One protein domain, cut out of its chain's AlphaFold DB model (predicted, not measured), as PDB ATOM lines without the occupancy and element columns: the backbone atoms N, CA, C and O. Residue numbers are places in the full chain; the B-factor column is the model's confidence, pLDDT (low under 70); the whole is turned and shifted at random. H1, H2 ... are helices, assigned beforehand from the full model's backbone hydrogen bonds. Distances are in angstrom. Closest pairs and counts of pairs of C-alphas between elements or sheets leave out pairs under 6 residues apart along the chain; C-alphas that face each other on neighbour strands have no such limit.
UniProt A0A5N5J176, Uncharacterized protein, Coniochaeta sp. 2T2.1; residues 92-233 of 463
ATOM      1  N   GLY A  92      35.205  -1.171  21.480       89.38
ATOM      2  CA  GLY A  92      36.130  -0.702  20.455       89.38
ATOM      3  C   GLY A  92      35.926   0.779  20.135       89.38
ATOM      4  O   GLY A  92      36.896   1.530  20.095       89.38
ATOM      5  N   MET A  93      34.674   1.233  20.015       91.00
ATOM      6  CA  MET A  93      34.367   2.659  19.843       91.00
ATOM      7  C   MET A  93      34.764   3.473  21.080       91.00
ATOM      8  O   MET A  93      35.335   4.551  20.931       91.00
ATOM      9  N   ARG A  94      34.496   2.966  22.298       92.62
ATOM     10  CA  ARG A  94      34.923   3.626  23.550       92.62
ATOM     11  C   ARG A  94      36.436   3.779  23.583       92.62
ATOM     12  O   ARG A  94      36.925   4.873  23.833       92.62
ATOM     13  N   HIS A  95      37.163   2.699  23.307       90.50
ATOM     14  CA  HIS A  95      38.618   2.705  23.294       90.50
ATOM     15  C   HIS A  95      39.156   3.677  22.240       90.50
ATOM     16  O   HIS A  95      40.035   4.475  22.545       90.50
ATOM     17  N   MET A  96      38.573   3.679  21.039       89.56
ATOM     18  CA  MET A  96      38.943   4.607  19.973       89.56
ATOM     19  C   MET A  96      38.716   6.074  20.367       89.56
ATOM     20  O   MET A  96      39.572   6.911  20.119       89.56
ATOM     21  N   LEU A  97      37.587   6.403  20.999       92.19
ATOM     22  CA  LEU A  97      37.259   7.785  21.364       92.19
ATOM     23  C   LEU A  97      37.945   8.273  22.648       92.19
ATOM     24  O   LEU A  97      38.060   9.480  22.833       92.19
ATOM     25  N   LEU A  98      38.393   7.385  23.537       90.94
ATOM     26  CA  LEU A  98      39.039   7.771  24.799       90.94
ATOM     27  C   LEU A  98      40.565   7.654  24.767       90.94
ATOM     28  O   LEU A  98      41.246   8.487  25.359       90.94
ATOM     29  N   ASN A  99      41.085   6.617  24.109       86.56
ATOM     30  CA  ASN A  99      42.470   6.171  24.284       86.56
ATOM     31  C   ASN A  99      43.307   6.248  23.015       86.56
ATOM     32  O   ASN A  99      44.518   6.055  23.086       86.56
ATOM     33  N   TRP A 100      42.691   6.488  21.858       83.56
ATOM     34  CA  TRP A 100      43.480   6.778  20.673       83.56
ATOM     35  C   TRP A 100      44.296   8.053  20.943       83.56
ATOM     36  O   TRP A 100      43.826   8.958  21.623       83.56
ATOM     37  N   GLN A 101      45.562   8.093  20.543       72.00
ATOM     38  CA  GLN A 101      46.450   9.208  20.880       72.00
ATOM     39  C   GLN A 101      47.034   9.816  19.608       72.00
ATOM     40  O   GLN A 101      48.164   9.505  19.228       72.00
ATOM     41  N   PRO A 102      46.295  10.708  18.933       66.94
ATOM     42  CA  PRO A 102      46.932  11.658  18.049       66.94
ATOM     43  C   PRO A 102      47.694  12.657  18.925       66.94
ATOM     44  O   PRO A 102      47.218  13.066  19.983       66.94
ATOM     45  N   SER A 103      48.838  13.142  18.452       62.22
ATOM     46  CA  SER A 103      49.668  14.153  19.133       62.22
ATOM     47  C   SER A 103      48.973  15.507  19.401       62.22
ATOM     48  O   SER A 103      49.596  16.424  19.924       62.22
ATOM     49  N   ILE A 104      47.690  15.650  19.048       65.56
ATOM     50  CA  ILE A 104      46.815  16.781  19.401       65.56
ATOM     51  C   ILE A 104      46.406  16.773  20.871       65.56
ATOM     52  O   ILE A 104      46.142  17.841  21.427       65.56
ATOM     53  N   ILE A 105      46.172  15.590  21.442       73.81
ATOM     54  CA  ILE A 105      45.495  15.508  22.733       73.81
ATOM     55  C   ILE A 105      46.476  15.897  23.818       73.81
ATOM     56  O   ILE A 105      47.524  15.276  23.969       73.81
ATOM     57  N   ASN A 106      46.109  16.927  24.579       80.31
ATOM     58  CA  ASN A 106      46.858  17.256  25.773       80.31
ATOM     59  C   ASN A 106      46.564  16.179  26.812       80.31
ATOM     60  O   ASN A 106      45.403  15.837  27.044       80.31
ATOM     61  N   ASP A 107      47.594  15.728  27.522       82.25
ATOM     62  CA  ASP A 107      47.421  14.792  28.639       82.25
ATOM     63  C   ASP A 107      46.500  15.348  29.739       82.25
ATOM     64  O   ASP A 107      45.915  14.584  30.506       82.25
ATOM     65  N   ASN A 108      46.313  16.671  29.761       88.69
ATOM     66  CA  ASN A 108      45.428  17.392  30.674       88.69
ATOM     67  C   ASN A 108      43.975  17.512  30.186       88.69
ATOM     68  O   ASN A 108      43.137  18.000  30.940       88.69
ATOM     69  N   ASP A 109      43.656  17.118  28.948       90.31
ATOM     70  CA  ASP A 109      42.273  17.148  28.466       90.31
ATOM     71  C   ASP A 109      41.431  16.152  29.277       90.31
ATOM     72  O   ASP A 109      41.813  14.985  29.437       90.31
ATOM     73  N   ASP A 110      40.266  16.588  29.761       93.50
ATOM     74  CA  ASP A 110      39.291  15.696  30.389       93.50
ATOM     75  C   ASP A 110      38.708  14.698  29.369       93.50
ATOM     76  O   ASP A 110      38.829  14.860  28.150       93.50
ATOM     77  N   SER A 111      38.053  13.641  29.856       93.25
ATOM     78  CA  SER A 111      37.527  12.580  28.992       93.25
ATOM     79  C   SER A 111      36.527  13.077  27.942       93.25
ATOM     80  O   SER A 111      36.553  12.567  26.823       93.25
ATOM     81  N   ARG A 112      35.673  14.062  28.257       94.31
ATOM     82  CA  ARG A 112      34.711  14.628  27.295       94.31
ATOM     83  C   ARG A 112      35.451  15.388  26.202       94.31
ATOM     84  O   ARG A 112      35.226  15.147  25.018       94.31
ATOM     85  N   THR A 113      36.383  16.251  26.593       92.81
ATOM     86  CA  THR A 113      37.210  17.028  25.665       92.81
ATOM     87  C   THR A 113      37.979  16.117  24.701       92.81
ATOM     88  O   THR A 113      38.000  16.382  23.497       92.81
ATOM     89  N   ARG A 114      38.541  15.000  25.184       92.12
ATOM     90  CA  ARG A 114      39.204  13.997  24.327       92.12
ATOM     91  C   ARG A 114      38.251  13.370  23.316       92.12
ATOM     92  O   ARG A 114      38.570  13.332  22.129       92.12
ATOM     93  N   VAL A 115      37.081  12.916  23.770       93.69
ATOM     94  CA  VAL A 115      36.064  12.304  22.899       93.69
ATOM     95  C   VAL A 115      35.643  13.272  21.793       93.69
ATOM     96  O   VAL A 115      35.606  12.879  20.626       93.69
ATOM     97  N   LEU A 116      35.384  14.537  22.138       93.56
ATOM     98  CA  LEU A 116      35.008  15.565  21.167       93.56
ATOM     99  C   LEU A 116      36.133  15.838  20.165       93.56
ATOM    100  O   LEU A 116      35.886  15.813  18.962       93.56
ATOM    101  N   LYS A 117      37.379  16.027  20.620       92.00
ATOM    102  CA  LYS A 117      38.532  16.240  19.726       92.00
ATOM    103  C   LYS A 117      38.747  15.063  18.770       92.00
ATOM    104  O   LYS A 117      39.008  15.282  17.588       92.00
ATOM    105  N   HIS A 118      38.584  13.829  19.244       91.75
ATOM    106  CA  HIS A 118      38.653  12.640  18.394       91.75
ATOM    107  C   HIS A 118      37.536  12.574  17.363       91.75
ATOM    108  O   HIS A 118      37.805  12.316  16.190       91.75
ATOM    109  N   ALA A 119      36.295  12.830  17.778       93.81
ATOM    110  CA  ALA A 119      35.166  12.875  16.860       93.81
ATOM    111  C   ALA A 119      35.363  13.970  15.797       93.81
ATOM    112  O   ALA A 119      35.166  13.714  14.612       93.81
ATOM    113  N   ILE A 120      35.833  15.156  16.194       92.81
ATOM    114  CA  ILE A 120      36.150  16.264  15.281       92.81
ATOM    115  C   ILE A 120      37.227  15.853  14.279       92.81
ATOM    116  O   ILE A 120      37.056  16.096  13.086       92.81
ATOM    117  N   LEU A 121      38.321  15.223  14.721       90.50
ATOM    118  CA  LEU A 121      39.382  14.799  13.807       90.50
ATOM    119  C   LEU A 121      38.871  13.758  12.803       90.50
ATOM    120  O   LEU A 121      39.137  13.881  11.608       90.50
ATOM    121  N   LEU A 122      38.086  12.786  13.276       91.94
ATOM    122  CA  LEU A 122      37.458  11.785  12.420       91.94
ATOM    123  C   LEU A 122      36.554  12.446  11.375       91.94
ATOM    124  O   LEU A 122      36.682  12.159  10.191       91.94
ATOM    125  N   PHE A 123      35.672  13.364  11.776       93.38
ATOM    126  CA  PHE A 123      34.785  14.030  10.825       93.38
ATOM    127  C   PHE A 123      35.512  15.022   9.913       93.38
ATOM    128  O   PHE A 123      35.112  15.167   8.763       93.38
ATOM    129  N   ARG A 124      36.600  15.667  10.347       90.94
ATOM    130  CA  ARG A 124      37.468  16.444   9.443       90.94
ATOM    131  C   ARG A 124      38.067  15.554   8.365       90.94
ATOM    132  O   ARG A 124      38.045  15.930   7.199       90.94
ATOM    133  N   GLN A 125      38.532  14.369   8.744       89.75
ATOM    134  CA  GLN A 125      39.037  13.387   7.798       89.75
ATOM    135  C   GLN A 125      37.939  12.931   6.831       89.75
ATOM    136  O   GLN A 125      38.123  12.985   5.622       89.75
ATOM    137  N   VAL A 126      36.766  12.556   7.345       90.94
ATOM    138  CA  VAL A 126      35.610  12.172   6.520       90.94
ATOM    139  C   VAL A 126      35.262  13.271   5.517       90.94
ATOM    140  O   VAL A 126      35.094  12.983   4.336       90.94
ATOM    141  N   ASN A 127      35.200  14.526   5.973       89.88
ATOM    142  CA  ASN A 127      34.905  15.662   5.109       89.88
ATOM    143  C   ASN A 127      36.015  15.910   4.078       89.88
ATOM    144  O   ASN A 127      35.717  16.237   2.937       89.88
ATOM    145  N   HIS A 128      37.283  15.698   4.435       87.06
ATOM    146  CA  HIS A 128      38.402  15.810   3.497       87.06
ATOM    147  C   HIS A 128      38.289  14.817   2.332       87.06
ATOM    148  O   HIS A 128      38.603  15.154   1.193       87.06
ATOM    149  N   TYR A 129      37.787  13.610   2.604       87.12
ATOM    150  CA  TYR A 129      37.594  12.582   1.588       87.12
ATOM    151  C   TYR A 129      36.188  12.583   0.960       87.12
ATOM    152  O   TYR A 129      35.904  11.711   0.147       87.12
ATOM    153  N   LEU A 130      35.301  13.538   1.272       84.88
ATOM    154  CA  LEU A 130      33.892  13.517   0.832       84.88
ATOM    155  C   LEU A 130      33.694  13.328  -0.677       84.88
ATOM    156  O   LEU A 130      32.767  12.629  -1.076       84.88
ATOM    157  N   GLY A 131      34.584  13.879  -1.512       79.56
ATOM    158  CA  GLY A 131      34.557  13.695  -2.974       79.56
ATOM    159  C   GLY A 131      34.754  12.244  -3.451       79.56
ATOM    160  O   GLY A 131      34.728  11.968  -4.652       79.56
ATOM    161  N   PHE A 132      34.971  11.324  -2.513       83.00
ATOM    162  CA  PHE A 132      35.220   9.900  -2.714       83.00
ATOM    163  C   PHE A 132      34.263   9.014  -1.905       83.00
ATOM    164  O   PHE A 132      34.526   7.825  -1.728       83.00
ATOM    165  N   VAL A 133      33.175   9.577  -1.369       82.00
ATOM    166  CA  VAL A 133      32.197   8.836  -0.551       82.00
ATOM    167  C   VAL A 133      31.510   7.695  -1.315       82.00
ATOM    168  O   VAL A 133      30.961   6.775  -0.712       82.00
ATOM    169  N   ASP A 134      31.562   7.739  -2.644       78.81
ATOM    170  CA  ASP A 134      31.078   6.716  -3.565       78.81
ATOM    171  C   ASP A 134      32.021   5.513  -3.729       78.81
ATOM    172  O   ASP A 134      31.605   4.497  -4.287       78.81
ATOM    173  N   ILE A 135      33.268   5.591  -3.249       80.31
ATOM    174  CA  ILE A 135      34.192   4.457  -3.295       80.31
ATOM    175  C   ILE A 135      33.704   3.376  -2.311       80.31
ATOM    176  O   ILE A 135      33.430   3.677  -1.142       80.31
ATOM    177  N   PRO A 136      33.620   2.100  -2.741       73.75
ATOM    178  CA  PRO A 136      33.427   0.984  -1.820       73.75
ATOM    179  C   PRO A 136      34.459   1.050  -0.687       73.75
ATOM    180  O   PRO A 136      35.606   1.404  -0.921       73.75
ATOM    181  N   GLU A 137      34.072   0.735   0.549       81.19
ATOM    182  CA  GLU A 137      35.006   0.772   1.693       81.19
ATOM    183  C   GLU A 137      35.551   2.175   2.039       81.19
ATOM    184  O   GLU A 137      36.537   2.304   2.758       81.19
ATOM    185  N   PHE A 138      34.887   3.254   1.606       82.19
ATOM    186  CA  PHE A 138      35.233   4.641   1.954       82.19
ATOM    187  C   PHE A 138      35.606   4.843   3.436       82.19
ATOM    188  O   PHE A 138      36.625   5.446   3.773       82.19
ATOM    189  N   ALA A 139      34.794   4.289   4.343       80.31
ATOM    190  CA  ALA A 139      35.043   4.381   5.778       80.31
ATOM    191  C   ALA A 139      36.297   3.599   6.224       80.31
ATOM    192  O   ALA A 139      36.955   3.986   7.190       80.31
ATOM    193  N   ASP A 140      36.653   2.529   5.516       83.69
ATOM    194  CA  ASP A 140      37.830   1.712   5.808       83.69
ATOM    195  C   ASP A 140      39.111   2.408   5.321       83.69
ATOM    196  O   ASP A 140      40.142   2.356   5.994       83.69
ATOM    197  N   VAL A 141      39.036   3.155   4.212       83.62
ATOM    198  CA  VAL A 141      40.122   4.041   3.754       83.62
ATOM    199  C   VAL A 141      40.376   5.155   4.767       83.62
ATOM    200  O   VAL A 141      41.522   5.385   5.153       83.62
ATOM    201  N   ILE A 142      39.316   5.802   5.260       84.44
ATOM    202  CA  ILE A 142      39.417   6.844   6.294       84.44
ATOM    203  C   ILE A 142      40.056   6.287   7.565       84.44
ATOM    204  O   ILE A 142      40.994   6.873   8.104       84.44
ATOM    205  N   THR A 143      39.579   5.138   8.049       82.38
ATOM    206  CA  THR A 143      40.145   4.543   9.265       82.38
ATOM    207  C   THR A 143      41.616   4.187   9.078       82.38
ATOM    208  O   THR A 143      42.424   4.531   9.938       82.38
ATOM    209  N   LYS A 144      41.984   3.609   7.929       84.88
ATOM    210  CA  LYS A 144      43.374   3.290   7.586       84.88
ATOM    211  C   LYS A 144      44.276   4.520   7.598       84.88
ATOM    212  O   LYS A 144      45.298   4.523   8.278       84.88
ATOM    213  N   ASP A 145      43.894   5.557   6.859       84.31
ATOM    214  CA  ASP A 145      44.724   6.749   6.658       84.31
ATOM    215  C   ASP A 145      44.847   7.588   7.930       84.31
ATOM    216  O   ASP A 145      45.821   8.312   8.119       84.31
ATOM    217  N   GLY A 146      43.866   7.476   8.826       79.62
ATOM    218  CA  GLY A 146      43.915   8.139  10.118       79.62
ATOM    219  C   GLY A 146      44.633   7.323  11.186       79.62
ATOM    220  O   GLY A 146      44.777   7.819  12.289       79.62
ATOM    221  N   GLY A 147      45.085   6.093  10.901       83.44
ATOM    222  CA  GLY A 147      45.672   5.211  11.915       83.44
ATOM    223  C   GLY A 147      44.659   4.754  12.972       83.44
ATOM    224  O   GLY A 147      45.030   4.449  14.108       83.44
ATOM    225  N   TRP A 148      43.375   4.742  12.616       83.19
ATOM    226  CA  TRP A 148      42.295   4.276  13.472       83.19
ATOM    227  C   TRP A 148      42.175   2.751  13.397       83.19
ATOM    228  O   TRP A 148      42.472   2.147  12.364       83.19
ATOM    229  N   PRO A 149      41.641   2.098  14.442       82.81
ATOM    230  CA  PRO A 149      41.221   0.708  14.338       82.81
ATOM    231  C   PRO A 149      40.179   0.554  13.214       82.81
ATOM    232  O   PRO A 149      39.090   1.130  13.292       82.81
ATOM    233  N   HIS A 150      40.515  -0.227  12.178       73.25
ATOM    234  CA  HIS A 150      39.760  -0.345  10.918       73.25
ATOM    235  C   HIS A 150      38.248  -0.565  11.092       73.25
ATOM    236  O   HIS A 150      37.441  -0.057  10.326       73.25
ATOM    237  N   ASN A 151      37.838  -1.280  12.139       81.75
ATOM    238  CA  ASN A 151      36.445  -1.652  12.370       81.75
ATOM    239  C   ASN A 151      35.643  -0.667  13.242       81.75
ATOM    240  O   ASN A 151      34.451  -0.895  13.451       81.75
ATOM    241  N   GLN A 152      36.249   0.409  13.760       87.44
ATOM    242  CA  GLN A 152      35.584   1.294  14.731       87.44
ATOM    243  C   GLN A 152      35.146   2.646  14.163       87.44
ATOM    244  O   GLN A 152      34.128   3.178  14.609       87.44
ATOM    245  N   GLY A 153      35.828   3.186  13.147       88.06
ATOM    246  CA  GLY A 153      35.477   4.506  12.602       88.06
ATOM    247  C   GLY A 153      34.085   4.548  11.972       88.06
ATOM    248  O   GLY A 153      33.305   5.455  12.258       88.06
ATOM    249  N   LYS A 154      33.720   3.528  11.183       88.94
ATOM    250  CA  LYS A 154      32.397   3.433  10.542       88.94
ATOM    251  C   LYS A 154      31.239   3.451  11.560       88.94
ATOM    252  O   LYS A 154      30.325   4.261  11.385       88.94
ATOM    253  N   PRO A 155      31.254   2.634  12.634       91.31
ATOM    254  CA  PRO A 155      30.287   2.756  13.723       91.31
ATOM    255  C   PRO A 155      30.218   4.149  14.356       91.31
ATOM    256  O   PRO A 155      29.117   4.624  14.633       91.31
ATOM    257  N   VAL A 156      31.359   4.816  14.585       92.62
ATOM    258  CA  VAL A 156      31.383   6.164  15.182       92.62
ATOM    259  C   VAL A 156      30.721   7.183  14.265       92.62
ATOM    260  O   VAL A 156      29.821   7.890  14.716       92.62
ATOM    261  N   ILE A 157      31.086   7.204  12.982       92.81
ATOM    262  CA  ILE A 157      30.475   8.093  11.983       92.81
ATOM    263  C   ILE A 157      28.957   7.905  11.978       92.81
ATOM    264  O   ILE A 157      28.214   8.869  12.151       92.81
ATOM    265  N   LYS A 158      28.497   6.651  11.869       91.75
ATOM    266  CA  LYS A 158      27.066   6.328  11.848       91.75
ATOM    267  C   LYS A 158      26.361   6.786  13.126       91.75
ATOM    268  O   LYS A 158      25.258   7.314  13.056       91.75
ATOM    269  N   ARG A 159      26.978   6.611  14.296       93.00
ATOM    270  CA  ARG A 159      26.380   7.028  15.571       93.00
ATOM    271  C   ARG A 159      26.158   8.539  15.636       93.00
ATOM    272  O   ARG A 159      25.070   8.959  16.017       93.00
ATOM    273  N   TYR A 160      27.160   9.339  15.281       94.44
ATOM    274  CA  TYR A 160      27.040  10.801  15.301       94.44
ATOM    275  C   TYR A 160      26.099  11.315  14.206       94.44
ATOM    276  O   TYR A 160      25.317  12.222  14.472       94.44
ATOM    277  N   GLU A 161      26.108  10.696  13.021       92.94
ATOM    278  CA  GLU A 161      25.148  10.983  11.948       92.94
ATOM    279  C   GLU A 161      23.706  10.820  12.448       92.94
ATOM    280  O   GLU A 161      22.906  11.752  12.372       92.94
ATOM    281  N   LEU A 162      23.387   9.660  13.028       91.38
ATOM    282  CA  LEU A 162      22.046   9.364  13.530       91.38
ATOM    283  C   LEU A 162      21.659  10.262  14.708       91.38
ATOM    284  O   LEU A 162      20.547  10.789  14.733       91.38
ATOM    285  N   ALA A 163      22.575  10.486  15.654       92.19
ATOM    286  CA  ALA A 163      22.319  11.353  16.799       92.19
ATOM    287  C   ALA A 163      22.061  12.808  16.379       92.19
ATOM    288  O   ALA A 163      21.222  13.480  16.983       92.19
ATOM    289  N   ARG A 164      22.737  13.287  15.325       93.12
ATOM    290  CA  ARG A 164      22.512  14.624  14.764       93.12
ATOM    291  C   ARG A 164      21.173  14.714  14.038       93.12
ATOM    292  O   ARG A 164      20.434  15.669  14.260       93.12
ATOM    293  N   CYS A 165      20.821  13.706  13.237       89.12
ATOM    294  CA  CYS A 165      19.507  13.615  12.593       89.12
ATOM    295  C   CYS A 165      18.356  13.578  13.614       89.12
ATOM    296  O   CYS A 165      17.328  14.209  13.395       89.12
ATOM    297  N   CYS A 166      18.537  12.881  14.741       87.25
ATOM    298  CA  CYS A 166      17.531  12.801  15.803       87.25
ATOM    299  C   CYS A 166      17.371  14.108  16.592       87.25
ATOM    300  O   CYS A 166      16.322  14.324  17.196       87.25
ATOM    301  N   TYR A 167      18.403  14.957  16.636       88.31
ATOM    302  CA  TYR A 167      18.370  16.196  17.413       88.31
ATOM    303  C   TYR A 167      17.488  17.276  16.769       88.31
ATOM    304  O   TYR A 167      16.697  17.903  17.467       88.31
ATOM    305  N   ALA A 168      17.600  17.500  15.456       76.06
ATOM    306  CA  ALA A 168      16.853  18.562  14.782       76.06
ATOM    307  C   ALA A 168      16.262  18.101  13.444       76.06
ATOM    308  O   ALA A 168      16.986  17.777  12.500       76.06
ATOM    309  N   ARG A 169      14.927  18.159  13.350       66.12
ATOM    310  CA  ARG A 169      14.203  18.193  12.072       66.12
ATOM    311  C   ARG A 169      14.365  19.621  11.526       66.12
ATOM    312  O   ARG A 169      14.174  20.573  12.272       66.12
ATOM    313  N   GLN A 170      14.868  19.745  10.299       62.72
ATOM    314  CA  GLN A 170      15.469  20.954   9.707       62.72
ATOM    315  C   GLN A 170      14.715  22.289   9.960       62.72
ATOM    316  O   GLN A 170      13.486  22.283   9.993       62.72
ATOM    317  N   PRO A 171      15.424  23.444  10.036       63.25
ATOM    318  CA  PRO A 171      16.879  23.613   9.932       63.25
ATOM    319  C   PRO A 171      17.606  23.159  11.204       63.25
ATOM    320  O   PRO A 171      17.132  23.350  12.322       63.25
ATOM    321  N   ARG A 172      18.781  22.538  11.038       75.44
ATOM    322  CA  ARG A 172      19.541  21.966  12.157       75.44
ATOM    323  C   ARG A 172      20.235  23.054  12.964       75.44
ATOM    324  O   ARG A 172      21.368  23.431  12.691       75.44
ATOM    325  N   GLN A 173      19.543  23.566  13.973       82.81
ATOM    326  CA  GLN A 173      20.110  24.564  14.871       82.81
ATOM    327  C   GLN A 173      21.067  23.910  15.875       82.81
ATOM    328  O   GLN A 173      20.863  22.780  16.324       82.81
ATOM    329  N   VAL A 174      22.145  24.613  16.204       86.25
ATOM    330  CA  VAL A 174      23.021  24.260  17.326       86.25
ATOM    331  C   VAL A 174      22.486  24.986  18.566       86.25
ATOM    332  O   VAL A 174      22.114  26.156  18.440       86.25
ATOM    333  N   PRO A 175      22.387  24.330  19.738       89.00
ATOM    334  CA  PRO A 175      21.945  24.998  20.958       89.00
ATOM    335  C   PRO A 175      22.776  26.255  21.257       89.00
ATOM    336  O   PRO A 175      23.992  26.259  21.079       89.00
ATOM    337  N   ALA A 176      22.129  27.316  21.750       89.31
ATOM    338  CA  ALA A 176      22.783  28.605  22.013       89.31
ATOM    339  C   ALA A 176      23.874  28.537  23.100       89.31
ATOM    340  O   ALA A 176      24.742  29.400  23.165       89.31
ATOM    341  N   ASN A 177      23.815  27.518  23.956       91.19
ATOM    342  CA  ASN A 177      24.749  27.255  25.047       91.19
ATOM    343  C   ASN A 177      25.774  26.153  24.719       91.19
ATOM    344  O   ASN A 177      26.467  25.703  25.629       91.19
ATOM    345  N   ALA A 178      25.842  25.689  23.468       92.38
ATOM    346  CA  ALA A 178      26.809  24.676  23.058       92.38
ATOM    347  C   ALA A 178      28.246  25.212  23.165       92.38
ATOM    348  O   ALA A 178      28.510  26.369  22.831       92.38
ATOM    349  N   GLY A 179      29.178  24.365  23.607       92.69
ATOM    350  CA  GLY A 179      30.597  24.708  23.627       92.69
ATOM    351  C   GLY A 179      31.193  24.804  22.218       92.69
ATOM    352  O   GLY A 179      30.651  24.259  21.255       92.69
ATOM    353  N   ASP A 180      32.356  25.447  22.092       92.81
ATOM    354  CA  ASP A 180      33.025  25.642  20.794       92.81
ATOM    355  C   ASP A 180      33.293  24.317  20.062       92.81
ATOM    356  O   ASP A 180      33.082  24.208  18.852       92.81
ATOM    357  N   LEU A 181      33.712  23.281  20.797       93.00
ATOM    358  CA  LEU A 181      33.945  21.948  20.233       93.00
ATOM    359  C   LEU A 181      32.644  21.298  19.744       93.00
ATOM    360  O   LEU A 181      32.635  20.697  18.670       93.00
ATOM    361  N   ASP A 182      31.548  21.446  20.489       94.56
ATOM    362  CA  ASP A 182      30.236  20.923  20.101       94.56
ATOM    363  C   ASP A 182      29.729  21.611  18.820       94.56
ATOM    364  O   ASP A 182      29.246  20.943  17.905       94.56
ATOM    365  N   ILE A 183      29.918  22.933  18.703       93.25
ATOM    366  CA  ILE A 183      29.578  23.716  17.503       93.25
ATOM    367  C   ILE A 183      30.380  23.233  16.290       93.25
ATOM    368  O   ILE A 183      29.808  23.011  15.217       93.25
ATOM    369  N   VAL A 184      31.698  23.064  16.443       92.94
ATOM    370  CA  VAL A 184      32.572  22.564  15.370       92.94
ATOM    371  C   VAL A 184      32.140  21.165  14.940       92.94
ATOM    372  O   VAL A 184      32.008  20.906  13.743       92.94
ATOM    373  N   LEU A 185      31.868  20.278  15.898       95.12
ATOM    374  CA  LEU A 185      31.428  18.920  15.606       95.12
ATOM    375  C   LEU A 185      30.069  18.903  14.896       95.12
ATOM    376  O   LEU A 185      29.934  18.208  13.892       95.12
ATOM    377  N   CYS A 186      29.096  19.701  15.346       94.75
ATOM    378  CA  CYS A 186      27.799  19.844  14.679       94.75
ATOM    379  C   CYS A 186      27.965  20.228  13.206       94.75
ATOM    380  O   CYS A 186      27.425  19.546  12.340       94.75
ATOM    381  N   ARG A 187      28.756  21.271  12.918       92.75
ATOM    382  CA  ARG A 187      29.002  21.735  11.542       92.75
ATOM    383  C   ARG A 187      29.639  20.654  10.679       92.75
ATOM    384  O   ARG A 187      29.196  20.424   9.564       92.75
ATOM    385  N   LEU A 188      30.653  19.959  11.193       94.12
ATOM    386  CA  LEU A 188      31.326  18.899  10.441       94.12
ATOM    387  C   LEU A 188      30.400  17.713  10.139       94.12
ATOM    388  O   LEU A 188      30.489  17.127   9.060       94.12
ATOM    389  N   VAL A 189      29.524  17.347  11.078       94.38
ATOM    390  CA  VAL A 189      28.544  16.271  10.879       94.38
ATOM    391  C   VAL A 189      27.449  16.707   9.903       94.38
ATOM    392  O   VAL A 189      27.047  15.912   9.055       94.38
ATOM    393  N   ASP A 190      26.992  17.956   9.981       92.19
ATOM    394  CA  ASP A 190      26.004  18.506   9.050       92.19
ATOM    395  C   ASP A 190      26.564  18.588   7.623       92.19
ATOM    396  O   ASP A 190      25.920  18.066   6.713       92.19
ATOM    397  N   ASN A 191      27.794  19.086   7.441       89.31
ATOM    398  CA  ASN A 191      28.492  19.091   6.148       89.31
ATOM    399  C   ASN A 191      28.609  17.679   5.561       89.31
ATOM    400  O   ASN A 191      28.348  17.469   4.377       89.31
ATOM    401  N   TYR A 192      28.959  16.691   6.392       91.56
ATOM    402  CA  TYR A 192      29.017  15.297   5.962       91.56
ATOM    403  C   TYR A 192      27.653  14.790   5.489       91.56
ATOM    404  O   TYR A 192      27.572  14.128   4.456       91.56
ATOM    405  N   ILE A 193      26.584  15.079   6.232       89.88
ATOM    406  CA  ILE A 193      25.236  14.606   5.902       89.88
ATOM    407  C   ILE A 193      24.723  15.251   4.616       89.88
ATOM    408  O   ILE A 193      24.194  14.543   3.758       89.88
ATOM    409  N   GLU A 194      24.914  16.561   4.468       86.44
ATOM    410  CA  GLU A 194      24.543  17.306   3.267       86.44
ATOM    411  C   GLU A 194      25.291  16.765   2.046       86.44
ATOM    412  O   GLU A 194      24.669  16.284   1.097       86.44
ATOM    413  N   ALA A 195      26.621  16.699   2.113       84.12
ATOM    414  CA  ALA A 195      27.437  16.258   0.989       84.12
ATOM    415  C   ALA A 195      27.214  14.779   0.621       84.12
ATOM    416  O   ALA A 195      27.204  14.423  -0.559       84.12
ATOM    417  N   LYS A 196      26.981  13.907   1.612       84.81
ATOM    418  CA  LYS A 196      26.640  12.494   1.384       84.81
ATOM    419  C   LYS A 196      25.310  12.338   0.652       84.81
ATOM    420  O   LYS A 196      25.189  11.435  -0.169       84.81
ATOM    421  N   SER A 197      24.323  13.184   0.952       77.75
ATOM    422  CA  SER A 197      23.018  13.133   0.284       77.75
ATOM    423  C   SER A 197      23.091  13.551  -1.188       77.75
ATOM    424  O   SER A 197      22.349  13.022  -2.008       77.75
ATOM    425  N   SER A 198      24.042  14.424  -1.535       73.12
ATOM    426  CA  SER A 198      24.300  14.878  -2.907       73.12
ATOM    427  C   SER A 198      25.311  14.025  -3.684       73.12
ATOM    428  O   SER A 198      25.638  14.342  -4.827       73.12
ATOM    429  N   ALA A 199      25.869  12.978  -3.073       73.62
ATOM    430  CA  ALA A 199      26.959  12.229  -3.678       73.62
ATOM    431  C   ALA A 199      26.471  11.319  -4.814       73.62
ATOM    432  O   ALA A 199      25.866  10.269  -4.585       73.62
ATOM    433  N   VAL A 200      26.790  11.700  -6.049       70.62
ATOM    434  CA  VAL A 200      26.594  10.853  -7.231       70.62
ATOM    435  C   VAL A 200      27.707   9.810  -7.283       70.62
ATOM    436  O   VAL A 200      28.887  10.146  -7.163       70.62
ATOM    437  N   ARG A 201      27.350   8.536  -7.486       71.06
ATOM    438  CA  ARG A 201      28.350   7.484  -7.706       71.06
ATOM    439  C   ARG A 201      29.100   7.758  -9.001       71.06
ATOM    440  O   ARG A 201      28.516   7.708 -10.080       71.06
ATOM    441  N   MET A 202      30.394   8.024  -8.899       71.88
ATOM    442  CA  MET A 202      31.251   8.250 -10.051       71.88
ATOM    443  C   MET A 202      32.061   6.987 -10.353       71.88
ATOM    444  O   MET A 202      32.533   6.284  -9.460       71.88
ATOM    445  N   ILE A 203      32.291   6.704 -11.633       78.31
ATOM    446  CA  ILE A 203      33.169   5.601 -12.038       78.31
ATOM    447  C   ILE A 203      34.613   5.944 -11.637       78.31
ATOM    448  O   ILE A 203      35.090   7.064 -11.847       78.31
ATOM    449  N   VAL A 204      35.330   4.988 -11.041       78.62
ATOM    450  CA  VAL A 204      36.749   5.158 -10.696       78.62
ATOM    451  C   VAL A 204      37.597   4.970 -11.953       78.62
ATOM    452  O   VAL A 204      37.933   3.855 -12.340       78.62
ATOM    453  N   THR A 205      37.936   6.076 -12.613       84.62
ATOM    454  CA  THR A 205      38.883   6.096 -13.739       84.62
ATOM    455  C   THR A 205      40.333   6.146 -13.244       84.62
ATOM    456  O   THR A 205      40.597   6.487 -12.089       84.62
ATOM    457  N   GLY A 206      41.307   5.867 -14.120       86.44
ATOM    458  CA  GLY A 206      42.735   5.966 -13.773       86.44
ATOM    459  C   GLY A 206      43.154   7.363 -13.292       86.44
ATOM    460  O   GLY A 206      43.843   7.483 -12.281       86.44
ATOM    461  N   ALA A 207      42.672   8.423 -13.952       83.50
ATOM    462  CA  ALA A 207      42.923   9.809 -13.545       83.50
ATOM    463  C   ALA A 207      42.299  10.129 -12.178       83.50
ATOM    464  O   ALA A 207      42.929  10.761 -11.330       83.50
ATOM    465  N   ARG A 208      41.082   9.635 -11.925       80.94
ATOM    466  CA  ARG A 208      40.423   9.789 -10.627       80.94
ATOM    467  C   ARG A 208      41.183   9.065  -9.521       80.94
ATOM    468  O   ARG A 208      41.357   9.625  -8.447       80.94
ATOM    469  N   ASN A 209      41.683   7.861  -9.790       84.19
ATOM    470  CA  ASN A 209      42.504   7.118  -8.839       84.19
ATOM    471  C   ASN A 209      43.804   7.867  -8.493       84.19
ATOM    472  O   ASN A 209      44.160   7.961  -7.324       84.19
ATOM    473  N   GLN A 210      44.480   8.469  -9.478       85.25
ATOM    474  CA  GLN A 210      45.647   9.326  -9.221       85.25
ATOM    475  C   GLN A 210      45.293  10.544  -8.362       85.25
ATOM    476  O   GLN A 210      46.035  10.881  -7.443       85.25
ATOM    477  N   TYR A 211      44.143  11.171  -8.618       83.75
ATOM    478  CA  TYR A 211      43.653  12.271  -7.793       83.75
ATOM    479  C   TYR A 211      43.346  11.826  -6.354       83.75
ATOM    480  O   TYR A 211      43.762  12.493  -5.411       83.75
ATOM    481  N   ILE A 212      42.709  10.665  -6.167       84.88
ATOM    482  CA  ILE A 212      42.474  10.069  -4.842       84.88
ATOM    483  C   ILE A 212      43.799   9.853  -4.108       84.88
ATOM    484  O   ILE A 212      43.935  10.274  -2.962       84.88
ATOM    485  N   LEU A 213      44.787   9.229  -4.759       87.19
ATOM    486  CA  LEU A 213      46.113   9.004  -4.176       87.19
ATOM    487  C   LEU A 213      46.786  10.324  -3.784       87.19
ATOM    488  O   LEU A 213      47.311  10.432  -2.682       87.19
ATOM    489  N   HIS A 214      46.694  11.345  -4.636       86.56
ATOM    490  CA  HIS A 214      47.218  12.672  -4.333       86.56
ATOM    491  C   HIS A 214      46.556  13.294  -3.093       86.56
ATOM    492  O   HIS A 214      47.256  13.779  -2.208       86.56
ATOM    493  N   ILE A 215      45.224  13.245  -2.985       85.06
ATOM    494  CA  ILE A 215      44.513  13.763  -1.806       85.06
ATOM    495  C   ILE A 215      44.889  12.976  -0.541       85.06
ATOM    496  O   ILE A 215      45.127  13.575   0.508       85.06
ATOM    497  N   ARG A 216      45.035  11.649  -0.637       87.31
ATOM    498  CA  ARG A 216      45.529  10.821   0.476       87.31
ATOM    499  C   ARG A 216      46.936  11.226   0.912       87.31
ATOM    500  O   ARG A 216      47.187  11.316   2.113       87.31
ATOM    501  N   ASP A 217      47.830  11.520  -0.029       86.19
ATOM    502  CA  ASP A 217      49.181  11.994   0.278       86.19
ATOM    503  C   ASP A 217      49.157  13.356   0.982       86.19
ATOM    504  O   ASP A 217      49.877  13.546   1.965       86.19
ATOM    505  N   VAL A 218      48.298  14.280   0.536       85.75
ATOM    506  CA  VAL A 218      48.096  15.585   1.186       85.75
ATOM    507  C   VAL A 218      47.625  15.401   2.630       85.75
ATOM    508  O   VAL A 218      48.198  16.003   3.542       85.75
ATOM    509  N   TRP A 219      46.644  14.529   2.869       85.06
ATOM    510  CA  TRP A 219      46.183  14.218   4.223       85.06
ATOM    511  C   TRP A 219      47.288  13.604   5.089       85.06
ATOM    512  O   TRP A 219      47.522  14.043   6.217       85.06
ATOM    513  N   CYS A 220      48.023  12.624   4.557       83.75
ATOM    514  CA  CYS A 220      49.139  11.992   5.257       83.75
ATOM    515  C   CYS A 220      50.224  13.009   5.639       83.75
ATOM    516  O   CYS A 220      50.786  12.937   6.733       83.75
ATOM    517  N   GLN A 221      50.529  13.962   4.756       84.19
ATOM    518  CA  GLN A 221      51.472  15.045   5.037       84.19
ATOM    519  C   GLN A 221      50.947  15.983   6.128       84.19
ATOM    520  O   GLN A 221      51.699  16.318   7.042       84.19
ATOM    521  N   ALA A 222      49.663  16.346   6.090       82.88
ATOM    522  CA  ALA A 222      49.040  17.167   7.127       82.88
ATOM    523  C   ALA A 222      49.068  16.473   8.501       82.88
ATOM    524  O   ALA A 222      49.397  17.101   9.508       82.88
ATOM    525  N   MET A 223      48.805  15.163   8.547       80.00
ATOM    526  CA  MET A 223      48.880  14.374   9.782       80.00
ATOM    527  C   MET A 223      50.310  14.331  10.337       80.00
ATOM    528  O   MET A 223      50.504  14.469  11.545       80.00
ATOM    529  N   LYS A 224      51.320  14.207   9.462       82.69
ATOM    530  CA  LYS A 224      52.746  14.251   9.840       82.69
ATOM    531  C   LYS A 224      53.194  15.628  10.328       82.69
ATOM    532  O   LYS A 224      54.014  15.696  11.238       82.69
ATOM    533  N   ALA A 225      52.667  16.707   9.746       81.81
ATOM    534  CA  ALA A 225      52.977  18.081  10.150       81.81
ATOM    535  C   ALA A 225      52.482  18.413  11.570       81.81
ATOM    536  O   ALA A 225      52.929  19.386  12.175       81.81
ATOM    537  N   GLY A 226      51.589  17.589  12.112       75.31
ATOM    538  CA  GLY A 226      51.042  17.744  13.445       75.31
ATOM    539  C   GLY A 226      49.544  17.986  13.347       75.31
ATOM    540  O   GLY A 226      49.110  18.915  12.665       75.31
ATOM    541  N   PRO A 227      48.711  17.214  14.052       64.50
ATOM    542  CA  PRO A 227      47.289  17.257  13.779       64.50
ATOM    543  C   PRO A 227      46.615  18.513  14.391       64.50
ATOM    544  O   PRO A 227      45.488  18.851  14.039       64.50
ATOM    545  N   LYS A 228      47.361  19.326  15.160       67.56
ATOM    546  CA  LYS A 228      46.999  20.718  15.487       67.56
ATOM    547  C   LYS A 228      46.796  21.576  14.228       67.56
ATOM    548  O   LYS A 228      45.815  22.303  14.149       67.56
ATOM    549  N   ALA A 229      47.632  21.402  13.199       68.69
ATOM    550  CA  ALA A 229      47.447  22.074  11.912       68.69
ATOM    551  C   ALA A 229      46.111  21.689  11.253       68.69
ATOM    552  O   ALA A 229      45.459  22.519  10.634       68.69
ATOM    553  N   ILE A 230      45.656  20.448  11.433       69.75
ATOM    554  CA  ILE A 230      44.381  19.969  10.883       69.75
ATOM    555  C   ILE A 230      43.190  20.530  11.661       69.75
ATOM    556  O   ILE A 230      42.152  20.797  11.059       69.75
ATOM    557  N   LEU A 231      43.312  20.706  12.979       65.75
ATOM    558  CA  LEU A 231      42.249  21.291  13.802       65.75
ATOM    559  C   LEU A 231      42.104  22.803  13.611       65.75
ATOM    560  O   LEU A 231      40.975  23.295  13.662       65.75
ATOM    561  N   ASP A 232      43.211  23.501  13.360       65.50
ATOM    562  CA  ASP A 232      43.247  24.961  13.237       65.50
ATOM    563  C   ASP A 232      42.917  25.445  11.811       65.50
ATOM    564  O   ASP A 232      42.474  26.579  11.622       65.50
ATOM    565  N   VAL A 233      43.078  24.593  10.791       59.47
ATOM    566  CA  VAL A 233      42.693  24.926   9.411       59.47
ATOM    567  C   VAL A 233      41.163  24.917   9.299       59.47
ATOM    568  O   VAL A 233      40.536  23.913   9.643       59.47
TER     569      VAL A 233
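What this domain is: This is residues 92 to 233 of the 463 residues of an uncharacterized protein of Coniochaeta sp. 2T2.1 (UniProt A0A5N5J176). A long helix, H2, runs through the middle of a helical body, with H5 side by side with it and H4 crossing both. H1 packs across the first part of H2, H3 lies near its last residues, and H6, the longest helix, reaches out past that end, with short H7 turned off at its corner. Residues 166 to 171 stick out. The printed part has 142 residues with seven named helices, H1 to H7 in chain order, and no named strand, an all-helix domain in which the helices are mostly crossed. It is compact, with a radius of gyration of the C-alphas of 15.3 A and spans of 46 by 37 by 28 A.

Where its parts are: H1 holds residues 92 to 99 and begins at C-alpha 92, (36.130, -0.702, 20.455). H2, residues 111 to 128, is 25.7 A long from first to last C-alpha and begins at C-alpha 111, (37.527, 12.580, 28.992). H3 holds residues 138 to 145. H4, residues 153 to 167, is 21.3 A long, and H5, residues 180 to 197, is 26.0 A. H6, residues 206 to 225, is 28.7 A. H7, residues 227 to 232, ends at C-alpha 232, (43.247, 24.961, 13.237).

How they stand to each other: H2 is the hub and touches five other helices. It touches H5 with the C-alphas of Ile 120 and Leu 185 closest, 5.4 A apart; they run the same way at a shallow tilt of 32 degrees, only just short of steep. H4 touches H2 about perpendicular, at 80 degrees, Phe 123 to Ile 157 being the closest C-alphas at 7.4 A. H4 also touches H5, at 82 degrees, with the C-alphas of Glu 161 and Val 189 closest, 6.4 A apart. H1 touches H2 residues 111 to 119 alone, closest at the C-alphas of Leu 97 and Val 115, 4.9 A. H3 touches H4, closest at the C-alphas of Ala 139 and Lys 154, 5.5 A, and only just touches H2, with 3 pairs of C-alphas within 8 A, closest at Val 126 and Ile 142, 6.6 A. H6 only just touches H3, with 3 such pairs, closest at Asp 145 and Cys 220, 7.0 A. H7 only just touches H2, also with 3, closest at Leu 121 and Leu 231, 7.1 A. H6 and H7 touch only at the corner, and only just, with 3 pairs, closest at Ala 222 and Ile 230, 6.6 A. H5 and H6 are apart. In H1 to H7 every O i to N i+4 pair is within hydrogen-bond range.

The domain as a whole: The two C-alphas farthest apart, those of Asn 177 and Gly 206, are 47.8 A from each other. The printed part has no cut. The links H1 to H2 and H4 to H5 are long. The mean pLDDT of the printed part is 84.5, and residues 102 to 104, 169 to 171 and 227 to 233 are under 70.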